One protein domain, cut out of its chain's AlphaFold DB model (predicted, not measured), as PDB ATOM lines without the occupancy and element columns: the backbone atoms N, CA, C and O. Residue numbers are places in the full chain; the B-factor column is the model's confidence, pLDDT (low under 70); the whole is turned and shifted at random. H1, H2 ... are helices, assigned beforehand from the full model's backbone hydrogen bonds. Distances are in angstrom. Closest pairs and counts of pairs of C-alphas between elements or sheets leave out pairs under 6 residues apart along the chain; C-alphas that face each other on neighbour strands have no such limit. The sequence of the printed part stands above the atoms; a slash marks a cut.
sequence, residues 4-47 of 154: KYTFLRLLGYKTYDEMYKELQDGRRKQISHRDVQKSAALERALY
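This is residues 4 to 47 of the 154 residues of an uncharacterized protein of Terrimonas sp. NS-102 (UniProt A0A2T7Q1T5). Three short helices meet at few places: H3, the longest, has H1 by its last residues at one end of the model, while H2 points away toward the other end, and residues 25 to 32 fold back from it to the start of H3. The printed part has 44 residues, with H1, H2 and H3 in that order and no named strand, an all helix class. It is compact, with a radius of gyration of the C-alphas of 10.4 A, and elongated, spanning 30 by 18 by 15 A.

H3, residues 33 to 45, touches H1, residues 4 to 10, with residues 42 to 45 alone. Their closest C-alphas, of Tyr 5 and Ala 45, are 5.3 A apart; they run opposite ways at a steep tilt of 45 degrees. H2, residues 16 to 24, is close to H3 but not clearly touching: their closest C-alphas, of Tyr 16 and Ser 39, are 5.8 A apart, at a steep tilt of 39 degrees, opposite ways. H1 and H2 are apart. In H1, H2 and H3 every O i to N i+4 pair is within hydrogen-bond range.

H3 is 18.6 A from first to last C-alpha, H2 12.2 A and H1 10.0 A. C-alpha 4 begins H1 at (181.382, 151.132, 104.659), and C-alpha 45 ends H3 at (186.988, 149.366, 102.999).

The C-alphas of Gly 26 and Tyr 47, the two farthest apart, are 30.9 A apart. The printed part has no cut. The link from H1 to H2 is tight and that from H2 to H3 short. No printed residue is under 70 in pLDDT.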
ATOM      1  N   LYS A   4     180.406 150.040 104.739       93.81
ATOM      2  CA  LYS A   4     181.382 151.132 104.659       93.81
ATOM      3  C   LYS A   4     181.727 151.464 103.211       93.81
ATOM      4  O   LYS A   4     181.732 152.635 102.848       93.81
ATOM      5  N   TYR A   5     181.993 150.453 102.387       95.12
ATOM      6  CA  TYR A   5     182.259 150.649 100.963       95.12
ATOM      7  C   TYR A   5     181.072 151.325 100.267       95.12
ATOM      8  O   TYR A   5     181.253 152.347  99.610       95.12
ATOM      9  N   THR A   6     179.851 150.818 100.476       96.06
ATOM     10  CA  THR A   6     178.629 151.399  99.897       96.06
ATOM     11  C   THR A   6     178.452 152.862 100.304       96.06
ATOM     12  O   THR A   6     178.191 153.708  99.453       96.06
ATOM     13  N   PHE A   7     178.660 153.187 101.580       97.19
ATOM     14  CA  PHE A   7     178.582 154.563 102.063       97.19
ATOM     15  C   PHE A   7     179.628 155.479 101.408       97.19
ATOM     16  O   PHE A   7     179.296 156.572 100.958       97.19
ATOM     17  N   LEU A   8     180.881 155.032 101.275       97.12
ATOM     18  CA  LEU A   8     181.927 155.813 100.604       97.12
ATOM     19  C   LEU A   8     181.605 156.058  99.120       97.12
ATOM     20  O   LEU A   8     181.837 157.160  98.620       97.12
ATOM     21  N   ARG A   9     181.021 155.071  98.428       97.31
ATOM     22  CA  ARG A   9     180.532 155.238  97.049       97.31
ATOM     23  C   ARG A   9     179.444 156.307  96.958       97.31
ATOM     24  O   ARG A   9     179.512 157.143  96.063       97.31
ATOM     25  N   LEU A  10     178.496 156.338  97.901       96.81
ATOM     26  CA  LEU A  10     177.459 157.380  97.970       96.81
ATOM     27  C   LEU A  10     178.049 158.783  98.185       96.81
ATOM     28  O   LEU A  10     177.537 159.753  97.638       96.81
ATOM     29  N   LEU A  11     179.170 158.891  98.905       96.44
ATOM     30  CA  LEU A  11     179.932 160.139  99.055       96.44
ATOM     31  C   LEU A  11     180.791 160.498  97.823       96.44
ATOM     32  O   LEU A  11     181.607 161.422  97.878       96.44
ATOM     33  N   GLY A  12     180.651 159.759  96.719       95.81
ATOM     34  CA  GLY A  12     181.347 160.008  95.458       95.81
ATOM     35  C   GLY A  12     182.803 159.540  95.429       95.81
ATOM     36  O   GLY A  12     183.580 160.037  94.613       95.81
ATOM     37  N   TYR A  13     183.210 158.624  96.315       97.75
ATOM     38  CA  TYR A  13     184.558 158.053  96.275       97.75
ATOM     39  C   TYR A  13     184.675 157.110  95.072       97.75
ATOM     40  O   TYR A  13     183.807 156.263  94.837       97.75
ATOM     41  N   LYS A  14     185.772 157.242  94.328       97.12
ATOM     42  CA  LYS A  14     186.063 156.470  93.117       97.12
ATOM     43  C   LYS A  14     187.358 155.692  93.283       97.12
ATOM     44  O   LYS A  14     188.214 156.093  94.074       97.12
ATOM     45  N   THR A  15     187.480 154.584  92.563       96.06
ATOM     46  CA  THR A  15     188.761 153.885  92.438       96.06
ATOM     47  C   THR A  15     189.713 154.710  91.578       96.06
ATOM     48  O   THR A  15     189.291 155.590  90.821       96.06
ATOM     49  N   TYR A  16     191.011 154.434  91.686       93.38
ATOM     50  CA  TYR A  16     192.008 155.091  90.852       93.38
ATOM     51  C   TYR A  16     191.726 154.851  89.364       93.38
ATOM     52  O   TYR A  16     191.697 155.813  88.605       93.38
ATOM     53  N   ASP A  17     191.401 153.616  88.974       93.94
ATOM     54  CA  ASP A  17     191.098 153.248  87.584       93.94
ATOM     55  C   ASP A  17     189.900 154.014  87.012       93.94
ATOM     56  O   ASP A  17     189.940 154.474  85.872       93.94
ATOM     57  N   GLU A  18     188.842 154.213  87.805       96.88
ATOM     58  CA  GLU A  18     187.701 155.034  87.392       96.88
ATOM     59  C   GLU A  18     188.128 156.484  87.136       96.88
ATOM     60  O   GLU A  18     187.740 157.081  86.132       96.88
ATOM     61  N   MET A  19     188.944 157.054  88.025       97.31
ATOM     62  CA  MET A  19     189.437 158.425  87.878       97.31
ATOM     63  C   MET A  19     190.440 158.565  86.731       97.31
ATOM     64  O   MET A  19     190.445 159.593  86.058       97.31
ATOM     65  N   TYR A  20     191.265 157.548  86.497       95.12
ATOM     66  CA  TYR A  20     192.218 157.498  85.396       95.12
ATOM     67  C   TYR A  20     191.499 157.387  84.052       95.12
ATOM     68  O   TYR A  20     191.806 158.139  83.131       95.12
ATOM     69  N   LYS A  21     190.455 156.559  83.966       96.81
ATOM     70  CA  LYS A  21     189.575 156.513  82.797       96.81
ATOM     71  C   LYS A  21     188.892 157.859  82.548       96.81
ATOM     72  O   LYS A  21     188.882 158.343  81.426       96.81
ATOM     73  N   GLU A  22     188.376 158.517  83.589       97.25
ATOM     74  CA  GLU A  22     187.822 159.874  83.461       97.25
ATOM     75  C   GLU A  22     188.845 160.894  82.947       97.25
ATOM     76  O   GLU A  22     188.468 161.807  82.214       97.25
ATOM     77  N   LEU A  23     190.111 160.761  83.346       96.38
ATOM     78  CA  LEU A  23     191.204 161.611  82.876       96.38
ATOM     79  C   LEU A  23     191.491 161.362  81.388       96.38
ATOM     80  O   LEU A  23     191.558 162.320  80.624       96.38
ATOM     81  N   GLN A  24     191.592 160.096  80.970       96.19
ATOM     82  CA  GLN A  24     191.792 159.712  79.566       96.19
ATOM     83  C   GLN A  24     190.630 160.158  78.667       96.19
ATOM     84  O   GLN A  24     190.859 160.650  77.567       96.19
ATOM     85  N   ASP A  25     189.395 160.062  79.163       97.31
ATOM     86  CA  ASP A  25     188.188 160.509  78.460       97.31
ATOM     87  C   ASP A  25     188.031 162.050  78.447       97.31
ATOM     88  O   ASP A  25     187.031 162.566  77.948       97.31
ATOM     89  N   GLY A  26     188.936 162.807  79.080       96.75
ATOM     90  CA  GLY A  26     188.841 164.267  79.216       96.75
ATOM     91  C   GLY A  26     187.731 164.765  80.158       96.75
ATOM     92  O   GLY A  26     187.513 165.970  80.286       96.75
ATOM     93  N   ARG A  27     187.036 163.861  80.862       97.12
ATOM     94  CA  ARG A  27     185.973 164.175  81.842       97.12
ATOM     95  C   ARG A  27     186.524 164.691  83.174       97.12
ATOM     96  O   ARG A  27     185.786 165.251  83.984       97.12
ATOM     97  N   ARG A  28     187.821 164.504  83.406       96.56
ATOM     98  CA  ARG A  28     188.575 164.988  84.564       96.56
ATOM     99  C   ARG A  28     189.842 165.680  84.076       96.56
ATOM    100  O   ARG A  28     190.496 165.191  83.172       96.56
ATOM    101  N   LYS A  29     190.212 166.796  84.713       96.12
ATOM    102  CA  LYS A  29     191.436 167.545  84.368       96.12
ATOM    103  C   LYS A  29     192.699 166.995  85.034       96.12
ATOM    104  O   LYS A  29     193.768 167.053  84.449       96.12
ATOM    105  N   GLN A  30     192.581 166.510  86.270       96.31
ATOM    106  CA  GLN A  30     193.706 166.002  87.059       96.31
ATOM    107  C   GLN A  30     193.232 165.047  88.161       96.31
ATOM    108  O   GLN A  30     192.076 165.113  88.594       96.31
ATOM    109  N   ILE A  31     194.140 164.203  88.651       95.56
ATOM    110  CA  ILE A  31     193.954 163.378  89.852       95.56
ATOM    111  C   ILE A  31     194.789 164.004  90.969       95.56
ATOM    112  O   ILE A  31     196.012 164.059  90.886       95.56
ATOM    113  N   SER A  32     194.129 164.521  92.004       95.88
ATOM    114  CA  SER A  32     194.807 165.169  93.129       95.88
ATOM    115  C   SER A  32     195.271 164.163  94.184       95.88
ATOM    116  O   SER A  32     194.756 163.050  94.285       95.88
ATOM    117  N   HIS A  33     196.170 164.586  95.075       92.25
ATOM    118  CA  HIS A  33     196.538 163.780  96.244       92.25
ATOM    119  C   HIS A  33     195.317 163.383  97.099       92.25
ATOM    120  O   HIS A  33     195.221 162.252  97.573       92.25
ATOM    121  N   ARG A  34     194.334 164.284  97.251       95.00
ATOM    122  CA  ARG A  34     193.086 164.003  97.978       95.00
ATOM    123  C   ARG A  34     192.256 162.918  97.288       95.00
ATOM    124  O   ARG A  34     191.656 162.095  97.974       95.00
ATOM    125  N   ASP A  35     192.225 162.907  95.958       96.06
ATOM    126  CA  ASP A  35     191.548 161.863  95.184       96.06
ATOM    127  C   ASP A  35     192.196 160.494  95.430       96.06
ATOM    128  O   ASP A  35     191.498 159.524  95.726       96.06
ATOM    129  N   VAL A  36     193.531 160.435  95.419       93.44
ATOM    130  CA  VAL A  36     194.292 159.212  95.728       93.44
ATOM    131  C   VAL A  36     193.993 158.722  97.148       93.44
ATOM    132  O   VAL A  36     193.693 157.545  97.341       93.44
ATOM    133  N   GLN A  37     193.976 159.616  98.142       93.69
ATOM    134  CA  GLN A  37     193.615 159.253  99.519       93.69
ATOM    135  C   GLN A  37     192.184 158.698  99.629       93.69
ATOM    136  O   GLN A  37     191.946 157.741 100.373       93.69
ATOM    137  N   LYS A  38     191.223 159.276  98.892       96.06
ATOM    138  CA  LYS A  38     189.842 158.772  98.834       96.06
ATOM    139  C   LYS A  38     189.779 157.391  98.189       96.06
ATOM    140  O   LYS A  38     189.144 156.504  98.757       96.06
ATOM    141  N   SER A  39     190.475 157.188  97.072       96.12
ATOM    142  CA  SER A  39     190.586 155.875  96.427       96.12
ATOM    143  C   SER A  39     191.153 154.834  97.392       96.12
ATOM    144  O   SER A  39     190.538 153.793  97.603       96.12
ATOM    145  N   ALA A  40     192.250 155.146  98.083       94.56
ATOM    146  CA  ALA A  40     192.852 154.243  99.063       94.56
ATOM    147  C   ALA A  40     191.927 153.956 100.263       94.56
ATOM    148  O   ALA A  40     191.962 152.877 100.853       94.56
ATOM    149  N   ALA A  41     191.094 154.913 100.685       95.44
ATOM    150  CA  ALA A  41     190.088 154.680 101.724       95.44
ATOM    151  C   ALA A  41     188.957 153.754 101.247       95.44
ATOM    152  O   ALA A  41     188.483 152.926 102.029       95.44
ATOM    153  N   LEU A  42     188.542 153.897  99.986       96.25
ATOM    154  CA  LEU A  42     187.547 153.040  99.351       96.25
ATOM    155  C   LEU A  42     188.072 151.607  99.201       96.25
ATOM    156  O   LEU A  42     187.378 150.666  99.575       96.25
ATOM    157  N   GLU A  43     189.310 151.447  98.741       95.19
ATOM    158  CA  GLU A  43     189.974 150.150  98.596       95.19
ATOM    159  C   GLU A  43     190.097 149.427  99.945       95.19
ATOM    160  O   GLU A  43     189.601 148.313 100.111       95.19
ATOM    161  N   ARG A  44     190.630 150.110 100.969       95.50
ATOM    162  CA  ARG A  44     190.747 149.558 102.330       95.50
ATOM    163  C   ARG A  44     189.410 149.201 102.965       95.50
ATOM    164  O   ARG A  44     189.382 148.417 103.912       95.50
ATOM    165  N   ALA A  45     188.297 149.776 102.506       95.50
ATOM    166  CA  ALA A  45     186.988 149.366 102.999       95.50
ATOM    167  C   ALA A  45     186.686 147.905 102.640       95.50
ATOM    168  O   ALA A  45     185.956 147.269 103.391       95.50
ATOM    169  N   LEU A  46     187.265 147.373 101.557       94.25
ATOM    170  CA  LEU A  46     187.100 145.987 101.112       94.25
ATOM    171  C   LEU A  46     188.091 145.008 101.752       94.25
ATOM    172  O   LEU A  46     187.938 143.802 101.569       94.25
ATOM    173  N   TYR A  47     189.089 145.494 102.492       95.12
ATOM    174  CA  TYR A  47     190.116 144.627 103.062       95.12
ATOM    175  C   TYR A  47     189.517 143.648 104.087       95.12
ATOM    176  O   TYR A  47     188.616 144.028 104.847       95.12
TER     177      TYR A  47